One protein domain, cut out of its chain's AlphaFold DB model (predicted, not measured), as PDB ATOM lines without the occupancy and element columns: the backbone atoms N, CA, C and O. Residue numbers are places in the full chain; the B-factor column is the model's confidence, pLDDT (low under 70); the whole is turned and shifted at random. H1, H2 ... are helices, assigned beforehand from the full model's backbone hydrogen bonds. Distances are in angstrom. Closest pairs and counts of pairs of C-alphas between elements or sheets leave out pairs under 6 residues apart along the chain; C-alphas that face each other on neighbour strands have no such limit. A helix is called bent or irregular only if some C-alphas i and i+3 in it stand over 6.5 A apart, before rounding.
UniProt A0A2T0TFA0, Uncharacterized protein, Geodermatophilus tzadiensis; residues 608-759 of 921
ATOM      1  N   ALA A 608     -17.471  -3.444  36.877       55.50
ATOM      2  CA  ALA A 608     -16.523  -4.441  37.380       55.50
ATOM      3  C   ALA A 608     -16.458  -5.721  36.517       55.50
ATOM      4  O   ALA A 608     -15.399  -6.342  36.397       55.50
ATOM      5  N   ALA A 609     -17.577  -6.149  35.924       53.12
ATOM      6  CA  ALA A 609     -17.603  -7.286  35.002       53.12
ATOM      7  C   ALA A 609     -16.927  -6.955  33.662       53.12
ATOM      8  O   ALA A 609     -16.236  -7.802  33.097       53.12
ATOM      9  N   GLU A 610     -17.077  -5.721  33.192       53.62
ATOM     10  CA  GLU A 610     -16.458  -5.205  31.969       53.62
ATOM     11  C   GLU A 610     -14.948  -5.028  32.135       53.62
ATOM     12  O   GLU A 610     -14.184  -5.533  31.315       53.62
ATOM     13  N   GLN A 611     -14.495  -4.438  33.244       62.28
ATOM     14  CA  GLN A 611     -13.070  -4.336  33.560       62.28
ATOM     15  C   GLN A 611     -12.401  -5.723  33.611       62.28
ATOM     16  O   GLN A 611     -11.344  -5.928  33.018       62.28
ATOM     17  N   ARG A 612     -13.047  -6.721  34.241       65.94
ATOM     18  CA  ARG A 612     -12.562  -8.118  34.237       65.94
ATOM     19  C   ARG A 612     -12.443  -8.689  32.829       65.94
ATOM     20  O   ARG A 612     -11.512  -9.438  32.545       65.94
ATOM     21  N   ARG A 613     -13.390  -8.356  31.959       59.59
ATOM     22  CA  ARG A 613     -13.433  -8.852  30.590       59.59
ATOM     23  C   ARG A 613     -12.303  -8.285  29.733       59.59
ATOM     24  O   ARG A 613     -11.699  -9.049  28.987       59.59
ATOM     25  N   TYR A 614     -12.014  -6.988  29.839       59.31
ATOM     26  CA  TYR A 614     -10.909  -6.370  29.098       59.31
ATOM     27  C   TYR A 614      -9.553  -6.886  29.559       59.31
ATOM     28  O   TYR A 614      -8.734  -7.243  28.716       59.31
ATOM     29  N   ARG A 615      -9.362  -7.052  30.875       76.81
ATOM     30  CA  ARG A 615      -8.170  -7.719  31.415       76.81
ATOM     31  C   ARG A 615      -8.014  -9.129  30.840       76.81
ATOM     32  O   ARG A 615      -6.974  -9.437  30.281       76.81
ATOM     33  N   ALA A 616      -9.071  -9.946  30.875       67.94
ATOM     34  CA  ALA A 616      -9.034 -11.304  30.325       67.94
ATOM     35  C   ALA A 616      -8.760 -11.342  28.810       67.94
ATOM     36  O   ALA A 616      -8.102 -12.258  28.323       67.94
ATOM     37  N   TRP A 617      -9.261 -10.358  28.060       72.56
ATOM     38  CA  TRP A 617      -9.007 -10.249  26.628       72.56
ATOM     39  C   TRP A 617      -7.555  -9.868  26.321       72.56
ATOM     40  O   TRP A 617      -6.950 -10.497  25.459       72.56
ATOM     41  N   LEU A 618      -6.983  -8.904  27.045       74.56
ATOM     42  CA  LEU A 618      -5.565  -8.558  26.923       74.56
ATOM     43  C   LEU A 618      -4.666  -9.732  27.323       74.56
ATOM     44  O   LEU A 618      -3.699 -10.021  26.629       74.56
ATOM     45  N   THR A 619      -5.032 -10.480  28.367       79.75
ATOM     46  CA  THR A 619      -4.326 -11.713  28.741       79.75
ATOM     47  C   THR A 619      -4.355 -12.756  27.619       79.75
ATOM     48  O   THR A 619      -3.329 -13.356  27.304       79.75
ATOM     49  N   ASP A 620      -5.508 -12.956  26.972       70.62
ATOM     50  CA  ASP A 620      -5.644 -13.850  25.813       70.62
ATOM     51  C   ASP A 620      -4.856 -13.354  24.587       70.62
ATOM     52  O   ASP A 620      -4.332 -14.167  23.825       70.62
ATOM     53  N   LEU A 621      -4.769 -12.035  24.393       77.94
ATOM     54  CA  LEU A 621      -4.012 -11.407  23.313       77.94
ATOM     55  C   LEU A 621      -2.508 -11.638  23.492       77.94
ATOM     56  O   LEU A 621      -1.876 -12.181  22.587       77.94
ATOM     57  N   VAL A 622      -1.961 -11.328  24.667       83.25
ATOM     58  CA  VAL A 622      -0.533 -11.524  24.971       83.25
ATOM     59  C   VAL A 622      -0.154 -13.002  24.930       83.25
ATOM     60  O   VAL A 622       0.840 -13.372  24.306       83.25
ATOM     61  N   GLY A 623      -1.005 -13.884  25.466       79.12
ATOM     62  CA  GLY A 623      -0.795 -15.333  25.392       79.12
ATOM     63  C   GLY A 623      -0.738 -15.891  23.961       79.12
ATOM     64  O   GLY A 623      -0.232 -16.993  23.753       79.12
ATOM     65  N   LYS A 624      -1.234 -15.141  22.967       78.81
ATOM     66  CA  LYS A 624      -1.232 -15.511  21.543       78.81
ATOM     67  C   LYS A 624      -0.125 -14.858  20.729       78.81
ATOM     68  O   LYS A 624      -0.031 -15.205  19.555       78.81
ATOM     69  N   MET A 625       0.669 -13.952  21.302       84.25
ATOM     70  CA  MET A 625       1.758 -13.272  20.589       84.25
ATOM     71  C   MET A 625       2.863 -14.252  20.187       84.25
ATOM     72  O   MET A 625       3.351 -14.217  19.059       84.25
ATOM     73  N   ARG A 626       3.219 -15.187  21.075       80.19
ATOM     74  CA  ARG A 626       4.252 -16.191  20.788       80.19
ATOM     75  C   ARG A 626       3.826 -17.097  19.628       80.19
ATOM     76  O   ARG A 626       2.736 -17.667  19.638       80.19
ATOM     77  N   GLY A 627       4.703 -17.240  18.636       71.94
ATOM     78  CA  GLY A 627       4.444 -18.024  17.423       71.94
ATOM     79  C   GLY A 627       3.617 -17.302  16.353       71.94
ATOM     80  O   GLY A 627       3.211 -17.932  15.376       71.94
ATOM     81  N   ARG A 628       3.349 -16.000  16.519       78.50
ATOM     82  CA  ARG A 628       2.809 -15.139  15.455       78.50
ATOM     83  C   ARG A 628       3.941 -14.512  14.640       78.50
ATOM     84  O   ARG A 628       5.013 -14.334  15.203       78.50
ATOM     85  N   PRO A 629       3.705 -14.148  13.370       78.44
ATOM     86  CA  PRO A 629       4.670 -13.390  12.569       78.44
ATOM     87  C   PRO A 629       5.023 -12.045  13.215       78.44
ATOM     88  O   PRO A 629       4.164 -11.459  13.872       78.44
ATOM     89  N   ALA A 630       6.239 -11.539  12.991       78.56
ATOM     90  CA  ALA A 630       6.731 -10.296  13.595       78.56
ATOM     91  C   ALA A 630       5.704  -9.136  13.572       78.56
ATOM     92  O   ALA A 630       5.328  -8.641  14.634       78.56
ATOM     93  N   ILE A 631       5.153  -8.750  12.413       75.00
ATOM     94  CA  ILE A 631       4.190  -7.625  12.319       75.00
ATOM     95  C   ILE A 631       2.944  -7.839  13.203       75.00
ATOM     96  O   ILE A 631       2.460  -6.911  13.851       75.00
ATOM     97  N   ASP A 632       2.435  -9.070  13.276       74.69
ATOM     98  CA  ASP A 632       1.313  -9.424  14.144       74.69
ATOM     99  C   ASP A 632       1.687  -9.256  15.634       74.69
ATOM    100  O   ASP A 632       0.846  -8.829  16.430       74.69
ATOM    101  N   ARG A 633       2.938  -9.556  16.020       86.44
ATOM    102  CA  ARG A 633       3.445  -9.351  17.392       86.44
ATOM    103  C   ARG A 633       3.578  -7.867  17.723       86.44
ATOM    104  O   ARG A 633       3.086  -7.459  18.771       86.44
ATOM    105  N   ALA A 634       4.134  -7.059  16.820       79.75
ATOM    106  CA  ALA A 634       4.220  -5.605  16.986       79.75
ATOM    107  C   ALA A 634       2.831  -4.961  17.146       79.75
ATOM    108  O   ALA A 634       2.611  -4.170  18.059       79.75
ATOM    109  N   ALA A 635       1.852  -5.379  16.333       72.06
ATOM    110  CA  ALA A 635       0.467  -4.914  16.434       72.06
ATOM    111  C   ALA A 635      -0.166  -5.224  17.799       72.06
ATOM    112  O   ALA A 635      -0.823  -4.384  18.417       72.06
ATOM    113  N   MET A 636       0.003  -6.467  18.260       80.88
ATOM    114  CA  MET A 636      -0.514  -6.928  19.546       80.88
ATOM    115  C   MET A 636       0.175  -6.217  20.716       80.88
ATOM    116  O   MET A 636      -0.489  -5.858  21.687       80.88
ATOM    117  N   HIS A 637       1.476  -5.958  20.609       89.50
ATOM    118  CA  HIS A 637       2.228  -5.220  21.617       89.50
ATOM    119  C   HIS A 637       1.806  -3.751  21.702       89.50
ATOM    120  O   HIS A 637       1.485  -3.285  22.793       89.50
ATOM    121  N   ALA A 638       1.672  -3.054  20.568       78.69
ATOM    122  CA  ALA A 638       1.183  -1.674  20.521       78.69
ATOM    123  C   ALA A 638      -0.216  -1.535  21.156       78.69
ATOM    124  O   ALA A 638      -0.503  -0.581  21.880       78.69
ATOM    125  N   LEU A 639      -1.084  -2.533  20.956       74.81
ATOM    126  CA  LEU A 639      -2.365  -2.620  21.657       74.81
ATOM    127  C   LEU A 639      -2.194  -2.848  23.158       74.81
ATOM    128  O   LEU A 639      -2.894  -2.226  23.947       74.81
ATOM    129  N   MET A 640      -1.285  -3.715  23.590       87.12
ATOM    130  CA  MET A 640      -1.028  -3.880  25.021       87.12
ATOM    131  C   MET A 640      -0.527  -2.572  25.655       87.12
ATOM    132  O   MET A 640      -1.026  -2.198  26.717       87.12
ATOM    133  N   LEU A 641       0.369  -1.842  24.979       84.06
ATOM    134  CA  LEU A 641       0.886  -0.537  25.403       84.06
ATOM    135  C   LEU A 641      -0.237   0.482  25.615       84.06
ATOM    136  O   LEU A 641      -0.375   1.015  26.712       84.06
ATOM    137  N   ILE A 642      -1.109   0.691  24.627       75.50
ATOM    138  CA  ILE A 642      -2.269   1.593  24.780       75.50
ATOM    139  C   ILE A 642      -3.205   1.091  25.893       75.50
ATOM    140  O   ILE A 642      -3.779   1.877  26.647       75.50
ATOM    141  N   GLY A 643      -3.333  -0.230  26.039       76.81
ATOM    142  CA  GLY A 643      -4.151  -0.870  27.065       76.81
ATOM    143  C   GLY A 643      -3.705  -0.571  28.499       76.81
ATOM    144  O   GLY A 643      -4.531  -0.677  29.408       76.81
ATOM    145  N   THR A 644      -2.448  -0.171  28.719       83.62
ATOM    146  CA  THR A 644      -1.946   0.229  30.048       83.62
ATOM    147  C   THR A 644      -2.618   1.502  30.568       83.62
ATOM    148  O   THR A 644      -2.907   1.590  31.757       83.62
ATOM    149  N   ALA A 645      -2.994   2.426  29.674       74.69
ATOM    150  CA  ALA A 645      -3.706   3.663  30.005       74.69
ATOM    151  C   ALA A 645      -5.197   3.451  30.354       74.69
ATOM    152  O   ALA A 645      -5.911   4.398  30.689       74.69
ATOM    153  N   GLY A 646      -5.709   2.219  30.262       71.88
ATOM    154  CA  GLY A 646      -7.104   1.906  30.556       71.88
ATOM    155  C   GLY A 646      -7.436   1.945  32.051       71.88
ATOM    156  O   GLY A 646      -6.748   1.345  32.876       71.88
ATOM    157  N   LYS A 647      -8.588   2.523  32.422       71.31
ATOM    158  CA  LYS A 647      -9.102   2.578  33.811       71.31
ATOM    159  C   LYS A 647      -9.663   1.241  34.321       71.31
ATOM    160  O   LYS A 647     -10.483   1.195  35.240       71.31
ATOM    161  N   PHE A 648      -9.268   0.133  33.698       78.06
ATOM    162  CA  PHE A 648      -9.652  -1.224  34.077       78.06
ATOM    163  C   PHE A 648      -8.530  -1.987  34.782       78.06
ATOM    164  O   PHE A 648      -8.701  -3.174  35.043       78.06
ATOM    165  N   TRP A 649      -7.417  -1.350  35.130       82.00
ATOM    166  CA  TRP A 649      -6.397  -1.919  36.013       82.00
ATOM    167  C   TRP A 649      -6.577  -1.411  37.445       82.00
ATOM    168  O   TRP A 649      -7.122  -0.333  37.663       82.00
ATOM    169  N   ALA A 650      -6.143  -2.197  38.432       75.94
ATOM    170  CA  ALA A 650      -6.115  -1.745  39.827       75.94
ATOM    171  C   ALA A 650      -4.902  -0.836  40.131       75.94
ATOM    172  O   ALA A 650      -4.871  -0.191  41.175       75.94
ATOM    173  N   GLY A 651      -3.921  -0.813  39.227       76.19
ATOM    174  CA  GLY A 651      -2.631  -0.130  39.323       76.19
ATOM    175  C   GLY A 651      -1.600  -0.844  38.433       76.19
ATOM    176  O   GLY A 651      -1.980  -1.765  37.704       76.19
ATOM    177  N   PRO A 652      -0.314  -0.473  38.488       79.12
ATOM    178  CA  PRO A 652       0.746  -1.191  37.774       79.12
ATOM    179  C   PRO A 652       0.991  -2.598  38.345       79.12
ATOM    180  O   PRO A 652       1.090  -3.572  37.598       79.12
ATOM    181  N   SER A 653       0.998  -2.714  39.674       77.56
ATOM    182  CA  SER A 653       1.373  -3.914  40.430       77.56
ATOM    183  C   SER A 653       0.188  -4.795  40.853       77.56
ATOM    184  O   SER A 653      -0.955  -4.347  40.976       77.56
ATOM    185  N   GLY A 654       0.475  -6.060  41.177       71.75
ATOM    186  CA  GLY A 654      -0.480  -7.013  41.762       71.75
ATOM    187  C   GLY A 654      -1.307  -7.812  40.744       71.75
ATOM    188  O   GLY A 654      -1.232  -7.610  39.538       71.75
ATOM    189  N   GLY A 655      -2.144  -8.743  41.225       63.28
ATOM    190  CA  GLY A 655      -2.863  -9.710  40.371       63.28
ATOM    191  C   GLY A 655      -3.927  -9.126  39.425       63.28
ATOM    192  O   GLY A 655      -4.550  -9.866  38.668       63.28
ATOM    193  N   GLN A 656      -4.175  -7.816  39.485       70.81
ATOM    194  CA  GLN A 656      -5.015  -7.067  38.539       70.81
ATOM    195  C   GLN A 656      -4.288  -5.822  38.005       70.81
ATOM    196  O   GLN A 656      -4.953  -4.850  37.639       70.81
ATOM    197  N   GLY A 657      -2.952  -5.837  38.015       81.31
ATOM    198  CA  GLY A 657      -2.106  -4.807  37.424       81.31
ATOM    199  C   GLY A 657      -1.576  -5.202  36.050       81.31
ATOM    200  O   GLY A 657      -1.574  -6.383  35.695       81.31
ATOM    201  N   TRP A 658      -1.176  -4.211  35.257       89.38
ATOM    202  CA  TRP A 658      -0.755  -4.406  33.866       89.38
ATOM    203  C   TRP A 658       0.722  -4.793  33.710       89.38
ATOM    204  O   TRP A 658       1.076  -5.324  32.659       89.38
ATOM    205  N   LEU A 659       1.571  -4.580  34.727       89.81
ATOM    206  CA  LEU A 659       3.036  -4.682  34.616       89.81
ATOM    207  C   LEU A 659       3.509  -6.066  34.158       89.81
ATOM    208  O   LEU A 659       4.229  -6.167  33.171       89.81
ATOM    209  N   HIS A 660       3.048  -7.139  34.806       89.31
ATOM    210  CA  HIS A 660       3.414  -8.510  34.420       89.31
ATOM    211  C   HIS A 660       2.993  -8.854  32.983       89.31
ATOM    212  O   HIS A 660       3.708  -9.542  32.263       89.31
ATOM    213  N   LEU A 661       1.838  -8.343  32.551       89.38
ATOM    214  CA  LEU A 661       1.288  -8.636  31.237       89.38
ATOM    215  C   LEU A 661       2.003  -7.845  30.133       89.38
ATOM    216  O   LEU A 661       2.205  -8.362  29.037       89.38
ATOM    217  N   LEU A 662       2.411  -6.607  30.429       92.88
ATOM    218  CA  LEU A 662       3.258  -5.812  29.544       92.88
ATOM    219  C   LEU A 662       4.670  -6.406  29.447       92.88
ATOM    220  O   LEU A 662       5.228  -6.447  28.351       92.88
ATOM    221  N   ALA A 663       5.219  -6.920  30.551       91.81
ATOM    222  CA  ALA A 663       6.481  -7.654  30.555       91.81
ATOM    223  C   ALA A 663       6.402  -8.893  29.650       91.81
ATOM    224  O   ALA A 663       7.220  -9.044  28.747       91.81
ATOM    225  N   ASP A 664       5.364  -9.722  29.809       91.06
ATOM    226  CA  ASP A 664       5.134 -10.902  28.968       91.06
ATOM    227  C   ASP A 664       4.976 -10.546  27.481       91.06
ATOM    228  O   ASP A 664       5.498 -11.254  26.615       91.06
ATOM    229  N   ALA A 665       4.275  -9.449  27.177       91.50
ATOM    230  CA  ALA A 665       4.125  -8.947  25.814       91.50
ATOM    231  C   ALA A 665       5.467  -8.489  25.231       91.50
ATOM    232  O   ALA A 665       5.762  -8.790  24.078       91.50
ATOM    233  N   THR A 666       6.275  -7.785  26.025       93.69
ATOM    234  CA  THR A 666       7.578  -7.245  25.609       93.69
ATOM    235  C   THR A 666       8.571  -8.369  25.340       93.69
ATOM    236  O   THR A 666       9.167  -8.401  24.272       93.69
ATOM    237  N   VAL A 667       8.626  -9.382  26.209       92.69
ATOM    238  CA  VAL A 667       9.403 -10.610  25.964       92.69
ATOM    239  C   VAL A 667       8.921 -11.342  24.707       92.69
ATOM    240  O   VAL A 667       9.699 -11.994  24.021       92.69
ATOM    241  N   ALA A 668       7.625 -11.273  24.395       89.06
ATOM    242  CA  ALA A 668       7.061 -11.907  23.209       89.06
ATOM    243  C   ALA A 668       7.265 -11.108  21.907       89.06
ATOM    244  O   ALA A 668       6.873 -11.619  20.859       89.06
ATOM    245  N   LEU A 669       7.830  -9.893  21.938       86.62
ATOM    246  CA  LEU A 669       8.209  -9.173  20.715       86.62
ATOM    247  C   LEU A 669       9.357  -9.880  19.992       86.62
ATOM    248  O   LEU A 669       9.296 -10.044  18.769       86.62
ATOM    249  N   ASP A 670      10.349 -10.323  20.764       83.94
ATOM    250  CA  ASP A 670      11.587 -10.906  20.263       83.94
ATOM    251  C   ASP A 670      11.372 -12.209  19.469       83.94
ATOM    252  O   ASP A 670      10.456 -12.997  19.739       83.94
ATOM    253  N   GLY A 671      12.212 -12.423  18.456       79.94
ATOM    254  CA  GLY A 671      12.212 -13.618  17.619       79.94
ATOM    255  C   GLY A 671      13.105 -13.501  16.381       79.94
ATOM    256  O   GLY A 671      13.261 -12.426  15.813       79.94
ATOM    257  N   ASP A 672      13.622 -14.638  15.908       75.06
ATOM    258  CA  ASP A 672      14.539 -14.725  14.753       75.06
ATOM    259  C   ASP A 672      13.903 -14.330  13.396       75.06
ATOM    260  O   ASP A 672      14.559 -14.382  12.356       75.06
ATOM    261  N   ASP A 673      12.606 -14.004  13.372       75.56
ATOM    262  CA  ASP A 673      11.827 -13.640  12.182       75.56
ATOM    263  C   ASP A 673      11.626 -12.125  12.011       75.56
ATOM    264  O   ASP A 673      10.846 -11.726  11.143       75.56
ATOM    265  N   ILE A 674      12.282 -11.295  12.834       78.62
ATOM    266  CA  ILE A 674      12.231  -9.832  12.725       78.62
ATOM    267  C   ILE A 674      13.066  -9.389  11.506       78.62
ATOM    268  O   ILE A 674      14.264  -9.654  11.452       78.62
ATOM    269  N   PRO A 675      12.455  -8.737  10.504       74.12
ATOM    270  CA  PRO A 675      13.171  -8.168   9.361       74.12
ATOM    271  C   PRO A 675      13.947  -6.905   9.757       74.12
ATOM    272  O   PRO A 675      13.421  -6.124  10.552       74.12
ATOM    273  N   ALA A 676      15.102  -6.624   9.133       72.38
ATOM    274  CA  ALA A 676      15.927  -5.465   9.509       72.38
ATOM    275  C   ALA A 676      15.173  -4.133   9.365       72.38
ATOM    276  O   ALA A 676      15.294  -3.230  10.184       72.38
ATOM    277  N   ALA A 677      14.291  -4.039   8.365       67.12
ATOM    278  CA  ALA A 677      13.438  -2.870   8.147       67.12
ATOM    279  C   ALA A 677      12.436  -2.578   9.288       67.12
ATOM    280  O   ALA A 677      11.828  -1.510   9.282       67.12
ATOM    281  N   LEU A 678      12.218  -3.516  10.218       74.50
ATOM    282  CA  LEU A 678      11.331  -3.360  11.376       74.50
ATOM    283  C   LEU A 678      12.082  -3.361  12.712       74.50
ATOM    284  O   LEU A 678      11.447  -3.158  13.746       74.50
ATOM    285  N   GLU A 679      13.398  -3.571  12.722       82.81
ATOM    286  CA  GLU A 679      14.195  -3.548  13.952       82.81
ATOM    287  C   GLU A 679      14.011  -2.236  14.741       82.81
ATOM    288  O   GLU A 679      13.744  -2.329  15.945       82.81
ATOM    289  N   PRO A 680      13.973  -1.041  14.106       82.38
ATOM    290  CA  PRO A 680      13.725   0.197  14.837       82.38
ATOM    291  C   PRO A 680      12.349   0.267  15.497       82.38
ATOM    292  O   PRO A 680      12.216   0.713  16.634       82.38
ATOM    293  N   GLN A 681      11.307  -0.239  14.831       81.31
ATOM    294  CA  GLN A 681       9.958  -0.308  15.394       81.31
ATOM    295  C   GLN A 681       9.906  -1.206  16.630       81.31
ATOM    296  O   GLN A 681       9.261  -0.847  17.617       81.31
ATOM    297  N   PHE A 682      10.564  -2.363  16.589       89.81
ATOM    298  CA  PHE A 682      10.574  -3.309  17.704       89.81
ATOM    299  C   PHE A 682      11.402  -2.777  18.872       89.81
ATOM    300  O   PHE A 682      10.950  -2.865  20.016       89.81
ATOM    301  N   GLY A 683      12.547  -2.152  18.581       87.88
ATOM    302  CA  GLY A 683      13.365  -1.457  19.569       87.88
ATOM    303  C   GLY A 683      12.603  -0.335  20.269       87.88
ATOM    304  O   GLY A 683      12.558  -0.297  21.499       87.88
ATOM    305  N   SER A 684      11.906   0.522  19.517       91.69
ATOM    306  CA  SER A 684      11.110   1.619  20.082       91.69
ATOM    307  C   SER A 684       9.904   1.132  20.901       91.69
ATOM    308  O   SER A 684       9.621   1.697  21.959       91.69
ATOM    309  N   LEU A 685       9.204   0.070  20.470       90.19
ATOM    310  CA  LEU A 685       8.108  -0.538  21.246       90.19
ATOM    311  C   LEU A 685       8.611  -1.130  22.573       90.19
ATOM    312  O   LEU A 685       8.000  -0.905  23.623       90.19
ATOM    313  N   ALA A 686       9.733  -1.856  22.539       93.44
ATOM    314  CA  ALA A 686      10.359  -2.415  23.733       93.44
ATOM    315  C   ALA A 686      10.848  -1.312  24.686       93.44
ATOM    316  O   ALA A 686      10.587  -1.388  25.888       93.44
ATOM    317  N   ALA A 687      11.470  -0.253  24.157       92.81
ATOM    318  CA  ALA A 687      11.966   0.882  24.933       92.81
ATOM    319  C   ALA A 687      10.846   1.589  25.714       92.81
ATOM    320  O   ALA A 687      10.971   1.793  26.924       92.81
ATOM    321  N   VAL A 688       9.722   1.902  25.057       91.81
ATOM    322  CA  VAL A 688       8.565   2.544  25.709       91.81
ATOM    323  C   VAL A 688       7.960   1.640  26.785       91.81
ATOM    324  O   VAL A 688       7.638   2.112  27.876       91.81
ATOM    325  N   ALA A 689       7.836   0.335  26.520       92.69
ATOM    326  CA  ALA A 689       7.297  -0.612  27.495       92.69
ATOM    327  C   ALA A 689       8.195  -0.762  28.730       92.69
ATOM    328  O   ALA A 689       7.701  -0.749  29.857       92.69
ATOM    329  N   LEU A 690       9.510  -0.886  28.532       91.81
ATOM    330  CA  LEU A 690      10.482  -1.016  29.616       91.81
ATOM    331  C   LEU A 690      10.560   0.253  30.462       91.81
ATOM    332  O   LEU A 690      10.575   0.154  31.687       91.81
ATOM    333  N   TYR A 691      10.509   1.427  29.831       91.88
ATOM    334  CA  TYR A 691      10.430   2.698  30.546       91.88
ATOM    335  C   TYR A 691       9.165   2.792  31.410       91.88
ATOM    336  O   TYR A 691       9.261   3.085  32.599       91.88
ATOM    337  N   LEU A 692       7.988   2.469  30.854       89.12
ATOM    338  CA  LEU A 692       6.725   2.444  31.604       89.12
ATOM    339  C   LEU A 692       6.793   1.526  32.830       89.12
ATOM    340  O   LEU A 692       6.350   1.898  33.914       89.12
ATOM    341  N   MET A 693       7.344   0.321  32.665       89.88
ATOM    342  CA  MET A 693       7.512  -0.618  33.776       89.88
ATOM    343  C   MET A 693       8.478  -0.078  34.829       89.88
ATOM    344  O   MET A 693       8.211  -0.223  36.020       89.88
ATOM    345  N   ARG A 694       9.582   0.556  34.416       86.31
ATOM    346  CA  ARG A 694      10.567   1.126  35.339       86.31
ATOM    347  C   ARG A 694      10.006   2.294  36.141       86.31
ATOM    348  O   ARG A 694      10.273   2.363  37.341       86.31
ATOM    349  N   ASP A 695       9.265   3.181  35.483       84.00
ATOM    350  CA  ASP A 695       8.648   4.370  36.077       84.00
ATOM    351  C   ASP A 695       7.561   3.997  37.100       84.00
ATOM    352  O   ASP A 695       7.461   4.603  38.167       84.00
ATOM    353  N   ALA A 696       6.826   2.914  36.837       81.88
ATOM    354  CA  ALA A 696       5.816   2.380  37.745       81.88
ATOM    355  C   ALA A 696       6.386   1.686  39.005       81.88
ATOM    356  O   ALA A 696       5.653   1.453  39.972       81.88
ATOM    357  N   ILE A 697       7.679   1.330  39.026       79.88
ATOM    358  CA  ILE A 697       8.329   0.663  40.165       79.88
ATOM    359  C   ILE A 697       9.017   1.712  41.059       79.88
ATOM    360  O   ILE A 697       9.993   2.336  40.634       79.88
ATOM    361  N   PRO A 698       8.608   1.864  42.338       67.50
ATOM    362  CA  PRO A 698       9.256   2.798  43.255       67.50
ATOM    363  C   PRO A 698      10.759   2.527  43.420       67.50
ATOM    364  O   PRO A 698      11.192   1.380  43.578       67.50
ATOM    365  N   TYR A 699      11.562   3.591  43.455       53.44
ATOM    366  CA  TYR A 699      13.009   3.503  43.670       53.44
ATOM    367  C   TYR A 699      13.348   2.757  44.972       53.44
ATOM    368  O   TYR A 699      12.790   3.032  46.033       53.44
ATOM    369  N   GLY A 700      14.261   1.783  44.888       47.44
ATOM    370  CA  GLY A 700      14.668   0.948  46.025       47.44
ATOM    371  C   GLY A 700      13.700  -0.185  46.400       47.44
ATOM    372  O   GLY A 700      13.988  -0.933  47.336       47.44
ATOM    373  N   ALA A 701      12.587  -0.368  45.678       52.56
ATOM    374  CA  ALA A 701      11.702  -1.510  45.887       52.56
ATOM    375  C   ALA A 701      12.426  -2.839  45.574       52.56
ATOM    376  O   ALA A 701      13.075  -2.989  44.535       52.56
ATOM    377  N   ARG A 702      12.317  -3.812  46.488       52.75
ATOM    378  CA  ARG A 702      12.711  -5.219  46.290       52.75
ATOM    379  C   ARG A 702      11.436  -6.051  46.139       52.75
ATOM    380  O   ARG A 702      10.508  -5.857  46.923       52.75
ATOM    381  N   GLY A 703      11.382  -6.977  45.181       66.94
ATOM    382  CA  GLY A 703      10.240  -7.883  45.025       66.94
ATOM    383  C   GLY A 703       9.897  -8.239  43.580       66.94
ATOM    384  O   GLY A 703      10.566  -7.822  42.640       66.94
ATOM    385  N   HIS A 704       8.804  -8.988  43.433       74.38
ATOM    386  CA  HIS A 704       8.400  -9.660  42.196       74.38
ATOM    387  C   HIS A 704       8.286  -8.746  40.963       74.38
ATOM    388  O   HIS A 704       8.668  -9.164  39.875       74.38
ATOM    389  N   ASP A 705       7.811  -7.506  41.114       78.38
ATOM    390  CA  ASP A 705       7.664  -6.576  39.982       78.38
ATOM    391  C   ASP A 705       9.024  -6.100  39.447       78.38
ATOM    392  O   ASP A 705       9.207  -5.996  38.236       78.38
ATOM    393  N   ARG A 706      10.009  -5.897  40.337       80.25
ATOM    394  CA  ARG A 706      11.394  -5.596  39.944       80.25
ATOM    395  C   ARG A 706      12.030  -6.787  39.241       80.25
ATOM    396  O   ARG A 706      12.661  -6.599  38.208       80.25
ATOM    397  N   ASP A 707      11.835  -7.993  39.767       78.62
ATOM    398  CA  ASP A 707      12.351  -9.213  39.138       78.62
ATOM    399  C   ASP A 707      11.723  -9.427  37.748       78.62
ATOM    400  O   ASP A 707      12.406  -9.827  36.810       78.62
ATOM    401  N   THR A 708      10.434  -9.103  37.599       83.31
ATOM    402  CA  THR A 708       9.695  -9.175  36.328       83.31
ATOM    403  C   THR A 708      10.216  -8.158  35.314       83.31
ATOM    404  O   THR A 708      10.461  -8.516  34.165       83.31
ATOM    405  N   TYR A 709      10.438  -6.912  35.742       87.00
ATOM    406  CA  TYR A 709      11.060  -5.880  34.914       87.00
ATOM    407  C   TYR A 709      12.472  -6.285  34.467       87.00
ATOM    408  O   TYR A 709      12.755  -6.260  33.274       87.00
ATOM    409  N   LEU A 710      13.333  -6.717  35.395       83.62
ATOM    410  CA  LEU A 710      14.707  -7.124  35.080       83.62
ATOM    411  C   LEU A 710      14.746  -8.331  34.133       83.62
ATOM    412  O   LEU A 710      15.575  -8.371  33.228       83.62
ATOM    413  N   ALA A 711      13.833  -9.290  34.297       84.31
ATOM    414  CA  ALA A 711      13.714 -10.424  33.387       84.31
ATOM    415  C   ALA A 711      13.270  -9.997  31.977       84.31
ATOM    416  O   ALA A 711      13.796 -10.513  30.993       84.31
ATOM    417  N   ALA A 712      12.325  -9.056  31.866       87.56
ATOM    418  CA  ALA A 712      11.892  -8.518  30.577       87.56
ATOM    419  C   ALA A 712      12.981  -7.673  29.902       87.56
ATOM    420  O   ALA A 712      13.151  -7.769  28.685       87.56
ATOM    421  N   LEU A 713      13.731  -6.897  30.692       87.44
ATOM    422  CA  LEU A 713      14.873  -6.109  30.240       87.44
ATOM    423  C   LEU A 713      15.952  -7.014  29.649       87.44
ATOM    424  O   LEU A 713      16.282  -6.869  28.481       87.44
ATOM    425  N   ALA A 714      16.407  -8.011  30.412       83.31
ATOM    426  CA  ALA A 714      17.433  -8.952  29.968       83.31
ATOM    427  C   ALA A 714      17.019  -9.748  28.716       83.31
ATOM    428  O   ALA A 714      17.862 -10.133  27.914       83.31
ATOM    429  N   ALA A 715      15.721 -10.009  28.537       84.94
ATOM    430  CA  ALA A 715      15.201 -10.715  27.367       84.94
ATOM    431  C   ALA A 715      15.034  -9.828  26.119       84.94
ATOM    432  O   ALA A 715      14.852 -10.368  25.035       84.94
ATOM    433  N   SER A 716      15.048  -8.500  26.266       88.00
ATOM    434  CA  SER A 716      14.758  -7.553  25.173       88.00
ATOM    435  C   SER A 716      15.872  -6.524  24.955       88.00
ATOM    436  O   SER A 716      15.711  -5.619  24.142       88.00
ATOM    437  N   GLU A 717      16.983  -6.636  25.686       86.19
ATOM    438  CA  GLU A 717      18.095  -5.679  25.694       86.19
ATOM    439  C   GLU A 717      18.688  -5.470  24.296       86.19
ATOM    440  O   GLU A 717      18.943  -4.337  23.894       86.19
ATOM    441  N   HIS A 718      18.832  -6.540  23.510       85.06
ATOM    442  CA  HIS A 718      19.375  -6.467  22.151       85.06
ATOM    443  C   HIS A 718      18.486  -5.678  21.186       85.06
ATOM    444  O   HIS A 718      19.010  -5.093  20.243       85.06
ATOM    445  N   LEU A 719      17.169  -5.625  21.418       87.00
ATOM    446  CA  LEU A 719      16.247  -4.839  20.590       87.00
ATOM    447  C   LEU A 719      16.410  -3.335  20.837       87.00
ATOM    448  O   LEU A 719      16.158  -2.535  19.941       87.00
ATOM    449  N   LEU A 720      16.838  -2.935  22.039       88.25
ATOM    450  CA  LEU A 720      16.943  -1.525  22.430       88.25
ATOM    451  C   LEU A 720      18.004  -0.754  21.638       88.25
ATOM    452  O   LEU A 720      17.915   0.469  21.551       88.25
ATOM    453  N   VAL A 721      18.976  -1.457  21.052       85.62
ATOM    454  CA  VAL A 721      20.054  -0.868  20.241       85.62
ATOM    455  C   VAL A 721      19.500  -0.120  19.025       85.62
ATOM    456  O   VAL A 721      20.040   0.915  18.649       85.62
ATOM    457  N   GLU A 722      18.404  -0.618  18.453       86.88
ATOM    458  CA  GLU A 722      17.811  -0.094  17.219       86.88
ATOM    459  C   GLU A 722      16.702   0.938  17.485       86.88
ATOM    460  O   GLU A 722      16.096   1.450  16.548       86.88
ATOM    461  N   ALA A 723      16.416   1.274  18.750       88.38
ATOM    462  CA  ALA A 723      15.339   2.198  19.095       88.38
ATOM    463  C   ALA A 723      15.514   3.578  18.431       88.38
ATOM    464  O   ALA A 723      16.544   4.240  18.562       88.38
ATOM    465  N   ASP A 724      14.454   4.038  17.769       87.62
ATOM    466  CA  ASP A 724      14.393   5.331  17.093       87.62
ATOM    467  C   ASP A 724      13.535   6.341  17.872       87.62
ATOM    468  O   ASP A 724      12.448   6.016  18.368       87.62
ATOM    469  N   LEU A 725      14.018   7.584  17.958       83.75
ATOM    470  CA  LEU A 725      13.403   8.655  18.744       83.75
ATOM    471  C   LEU A 725      12.041   9.102  18.191       83.75
ATOM    472  O   LEU A 725      11.153   9.436  18.979       83.75
ATOM    473  N   ASP A 726      11.856   9.124  16.871       75.06
ATOM    474  CA  ASP A 726      10.601   9.566  16.257       75.06
ATOM    475  C   ASP A 726       9.512   8.504  16.427       75.06
ATOM    476  O   ASP A 726       8.371   8.824  16.774       75.06
ATOM    477  N   LEU A 727       9.877   7.225  16.317       77.00
ATOM    478  CA  LEU A 727       8.989   6.111  16.654       77.00
ATOM    479  C   LEU A 727       8.653   6.078  18.153       77.00
ATOM    480  O   LEU A 727       7.491   5.894  18.518       77.00
ATOM    481  N   VAL A 728       9.629   6.324  19.036       83.62
ATOM    482  CA  VAL A 728       9.382   6.453  20.483       83.62
ATOM    483  C   VAL A 728       8.424   7.607  20.773       83.62
ATOM    484  O   VAL A 728       7.510   7.447  21.582       83.62
ATOM    485  N   ARG A 729       8.582   8.755  20.100       77.88
ATOM    486  CA  ARG A 729       7.667   9.901  20.208       77.88
ATOM    487  C   ARG A 729       6.249   9.530  19.777       77.88
ATOM    488  O   ARG A 729       5.303   9.873  20.480       77.88
ATOM    489  N   ALA A 730       6.100   8.817  18.663       68.75
ATOM    490  CA  ALA A 730       4.797   8.383  18.166       68.75
ATOM    491  C   ALA A 730       4.098   7.413  19.137       68.75
ATOM    492  O   ALA A 730       2.906   7.551  19.408       68.75
ATOM    493  N   TYR A 731       4.836   6.455  19.707       78.19
ATOM    494  CA  TYR A 731       4.274   5.483  20.649       78.19
ATOM    495  C   TYR A 731       4.003   6.060  22.046       78.19
ATOM    496  O   TYR A 731       3.100   5.576  22.731       78.19
ATOM    497  N   SER A 732       4.737   7.090  22.478       80.06
ATOM    498  CA  SER A 732       4.580   7.707  23.802       80.06
ATOM    499  C   SER A 732       3.534   8.828  23.858       80.06
ATOM    500  O   SER A 732       2.953   9.054  24.919       80.06
ATOM    501  N   GLU A 733       3.216   9.478  22.732       74.75
ATOM    502  CA  GLU A 733       2.211  10.550  22.629       74.75
ATOM    503  C   GLU A 733       0.849  10.239  23.310       74.75
ATOM    504  O   GLU A 733       0.304  11.105  24.020       74.75
ATOM    505  N   PRO A 734       0.256   9.034  23.147       62.00
ATOM    506  CA  PRO A 734      -1.005   8.693  23.807       62.00
ATOM    507  C   PRO A 734      -0.861   8.382  25.306       62.00
ATOM    508  O   PRO A 734      -1.857   8.379  26.024       62.00
ATOM    509  N   LEU A 735       0.345   8.135  25.807       74.62
ATOM    510  CA  LEU A 735       0.566   7.555  27.128       74.62
ATOM    511  C   LEU A 735       0.834   8.617  28.201       74.62
ATOM    512  O   LEU A 735       1.295   9.729  27.927       74.62
ATOM    513  N   ARG A 736       0.517   8.276  29.449       75.62
ATOM    514  CA  ARG A 736       0.786   9.083  30.647       75.62
ATOM    515  C   ARG A 736       1.395   8.177  31.716       75.62
ATOM    516  O   ARG A 736       1.078   6.991  31.735       75.62
ATOM    517  N   ASN A 737       2.236   8.725  32.588       73.25
ATOM    518  CA  ASN A 737       2.749   7.992  33.744       73.25
ATOM    519  C   ASN A 737       1.701   7.833  34.858       73.25
ATOM    520  O   ASN A 737       0.618   8.422  34.795       73.25
ATOM    521  N   ASP A 738       2.034   7.080  35.911       65.75
ATOM    522  CA  ASP A 738       1.141   6.839  37.059       65.75
ATOM    523  C   ASP A 738       0.764   8.126  37.822       65.75
ATOM    524  O   ASP A 738      -0.249   8.169  38.524       65.75
ATOM    525  N   ALA A 739       1.539   9.200  37.657       63.91
ATOM    526  CA  ALA A 739       1.245  10.528  38.192       63.91
ATOM    527  C   ALA A 739       0.421  11.415  37.228       63.91
ATOM    528  O   ALA A 739       0.087  12.549  37.573       63.91
ATOM    529  N   GLY A 740       0.058  10.907  36.044       61.38
ATOM    530  CA  GLY A 740      -0.778  11.576  35.043       61.38
ATOM    531  C   GLY A 740      -0.034  12.511  34.082       61.38
ATOM    532  O   GLY A 740      -0.676  13.189  33.277       61.38
ATOM    533  N   PHE A 741       1.297  12.559  34.130       70.75
ATOM    534  CA  PHE A 741       2.120  13.393  33.254       70.75
ATOM    535  C   PHE A 741       2.427  12.700  31.917       70.75
ATOM    536  O   PHE A 741       2.529  11.474  31.874       70.75
ATOM    537  N   PRO A 742       2.576  13.456  30.811       75.12
ATOM    538  CA  PRO A 742       3.073  12.921  29.544       75.12
ATOM    539  C   PRO A 742       4.433  12.241  29.696       75.12
ATOM    540  O   PRO A 742       5.278  12.707  30.458       75.12
ATOM    541  N   ILE A 743       4.638  11.160  28.946       81.75
ATOM    542  CA  ILE A 743       5.933  10.480  28.873       81.75
ATOM    543  C   ILE A 743       6.871  11.311  28.004       81.75
ATOM    544  O   ILE A 743       6.519  11.660  26.879       81.75
ATOM    545  N   ASP A 744       8.063  11.614  28.516       85.19
ATOM    546  CA  ASP A 744       9.100  12.310  27.759       85.19
ATOM    547  C   ASP A 744       9.862  11.316  26.856       85.19
ATOM    548  O   ASP A 744      10.540  10.425  27.378       85.19
ATOM    549  N   PRO A 745       9.801  11.452  25.514       85.19
ATOM    550  CA  PRO A 745      10.551  10.598  24.594       85.19
ATOM    551  C   PRO A 745      12.063  10.603  24.853       85.19
ATOM    552  O   PRO A 745      12.718   9.583  24.652       85.19
ATOM    553  N   ALA A 746      12.624  11.726  25.316       83.88
ATOM    554  CA  ALA A 746      14.050  11.818  25.613       83.88
ATOM    555  C   ALA A 746      14.430  10.949  26.822       83.88
ATOM    556  O   ALA A 746      15.442  10.253  26.776       83.88
ATOM    557  N   ALA A 747      13.582  10.916  27.853       83.88
ATOM    558  CA  ALA A 747      13.787  10.076  29.032       83.88
ATOM    559  C   ALA A 747      13.673   8.575  28.706       83.88
ATOM    560  O   ALA A 747      14.404   7.760  29.269       83.88
ATOM    561  N   VAL A 748      12.799   8.201  27.762       89.00
ATOM    562  CA  VAL A 748      12.706   6.819  27.255       89.00
ATOM    563  C   VAL A 748      14.006   6.409  26.559       89.00
ATOM    564  O   VAL A 748      14.528   5.326  26.821       89.00
ATOM    565  N   MET A 749      14.552   7.280  25.705       88.81
ATOM    566  CA  MET A 749      15.815   7.017  25.005       88.81
ATOM    567  C   MET A 749      17.015   6.969  25.955       88.81
ATOM    568  O   MET A 749      17.895   6.124  25.787       88.81
ATOM    569  N   GLU A 750      17.048   7.830  26.975       83.25
ATOM    570  CA  GLU A 750      18.074   7.801  28.026       83.25
ATOM    571  C   GLU A 750      18.034   6.475  28.797       83.25
ATOM    572  O   GLU A 750      19.065   5.826  28.970       83.25
ATOM    573  N   HIS A 751      16.838   6.018  29.173       85.06
ATOM    574  CA  HIS A 751      16.642   4.733  29.837       85.06
ATOM    575  C   HIS A 751      17.065   3.543  28.960       85.06
ATOM    576  O   HIS A 751      17.757   2.644  29.437       85.06
ATOM    577  N   ALA A 752      16.688   3.535  27.677       85.38
ATOM    578  CA  ALA A 752      17.097   2.493  26.734       85.38
ATOM    579  C   ALA A 752      18.625   2.457  26.551       85.38
ATOM    580  O   ALA A 752      19.228   1.388  26.576       85.38
ATOM    581  N   THR A 753      19.262   3.627  26.456       82.50
ATOM    582  CA  THR A 753      20.724   3.743  26.345       82.50
ATOM    583  C   THR A 753      21.425   3.228  27.603       82.50
ATOM    584  O   THR A 753      22.397   2.486  27.500       82.50
ATOM    585  N   ALA A 754      20.924   3.585  28.790       75.88
ATOM    586  CA  ALA A 754      21.478   3.128  30.063       75.88
ATOM    587  C   ALA A 754      21.355   1.606  30.240       75.88
ATOM    588  O   ALA A 754      22.271   0.973  30.760       75.88
ATOM    589  N   ALA A 755      20.254   1.015  29.769       75.12
ATOM    590  CA  ALA A 755      20.047  -0.429  29.788       75.12
ATOM    591  C   ALA A 755      21.040  -1.191  28.897       75.12
ATOM    592  O   ALA A 755      21.554  -2.217  29.318       75.12
ATOM    593  N   VAL A 756      21.331  -0.675  27.698       75.12
ATOM    594  CA  VAL A 756      22.274  -1.287  26.738       75.12
ATOM    595  C   VAL A 756      23.736  -1.146  27.182       75.12
ATOM    596  O   VAL A 756      24.597  -1.924  26.775       75.12
ATOM    597  N   GLN A 757      24.053  -0.139  27.999       64.69
ATOM    598  CA  GLN A 757      25.414   0.093  28.491       64.69
ATOM    599  C   GLN A 757      25.809  -0.796  29.687       64.69
ATOM    600  O   GLN A 757      26.957  -0.692  30.118       64.69
ATOM    601  N   ASP A 758      24.903  -1.653  30.188       55.19
ATOM    602  CA  ASP A 758      25.071  -2.525  31.368       55.19
ATOM    603  C   ASP A 758      25.840  -1.816  32.501       55.19
ATOM    604  O   ASP A 758      26.914  -2.247  32.925       55.19
ATOM    605  N   ASP A 759      25.332  -0.654  32.938       58.00
ATOM    606  CA  ASP A 759      25.872   0.087  34.085       58.00
ATOM    607  C   ASP A 759      25.127  -0.326  35.375       58.00
ATOM    608  O   ASP A 759      24.149   0.327  35.768       58.00
TER     609      ASP A 759
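AT A GLANCE: This is residues 608 to 759 of the 921 residues of an uncharacterized protein of Geodermatophilus tzadiensis (UniProt A0A2T0TFA0). The longest helix, H4, runs through the middle of a helical body, with H2, H3 and H5 beside it in an up-and-down bundle and H6 and H7 packed on its side away from H3. H7 crosses H4 and H5, while H1 lies at the edge of the body, meeting H2 and H3 with its last residues. The printed part has 152 residues, with seven named helices, H1 to H7 in order, and no named strand; the class is all helix. The whole is compact, with a radius of gyration of the C-alphas of 14.4 A and spans of 42 by 36 by 28 A.

IN THESE COORDINATES: H4, residues 676 to 696, is 31.0 A from first to last C-alpha and begins with C-alpha 676 at (15.927, -5.465, 9.509). It is irregular: C-alphas 677 and 680 are 7.4 A apart. H5, residues 704 to 722, is 28.4 A long and irregular, with C-alphas 715 and 718 7.9 A apart and a kink of 58 degrees near residue 716. H3 is residues 659 to 667, 12.3 A; H2 is residues 630 to 644, 21.4 A. H1, residues 608 to 622, is 21.4 A long and begins with C-alpha 608 at (-16.523, -4.441, 37.380). H6 is residues 725 to 732, 10.2 A; H7 is residues 745 to 756, 16.8 A, ending with C-alpha 756 at (22.274, -1.287, 26.738).

HOW THE PARTS SIT: H4 is the hub, touching five helices. H4 and H5 form a helical hairpin at a shallow tilt of 28 degrees; their closest C-alphas, of Gly 683 and Leu 719, are 4.6 A apart. H3 and H4, also a hairpin, touch at Thr 666 and Ala 686, whose C-alphas are 5.9 A apart. H2 and H4 run the same way at a shallow tilt of 23 degrees, closest at the C-alphas of Leu 641 and Ala 689, 6.7 A. H1 touches H3 with residues 619 to 622 alone, closest at the C-alphas of Val 622 and Ala 665, 5.4 A. H6 touches H4 at a steep tilt of 52 degrees, the C-alphas of Ser 684 and Val 728 being closest at 5.1 A. H7 is about perpendicular to H4, at 82 degrees; their closest C-alphas, of Ala 687 and Ala 752, are 5.7 A apart. H1 and H7 are apart. Every O i to N i+4 pair is within hydrogen-bond range in H1, H2, H3, H6 and H7, against 15 of 17 in H4 and 10 of 15 in H5.

THE WHOLE: The C-alphas farthest apart, of Ala 609 and Gln 757, are 44.1 A from each other. The printed part has no cut. The links from H2 to H3 and from H6 to H7 are long. The mean pLDDT of the printed part is 78.6; residues under 70 include 608 to 614, 698 to 703 and 757 to 759.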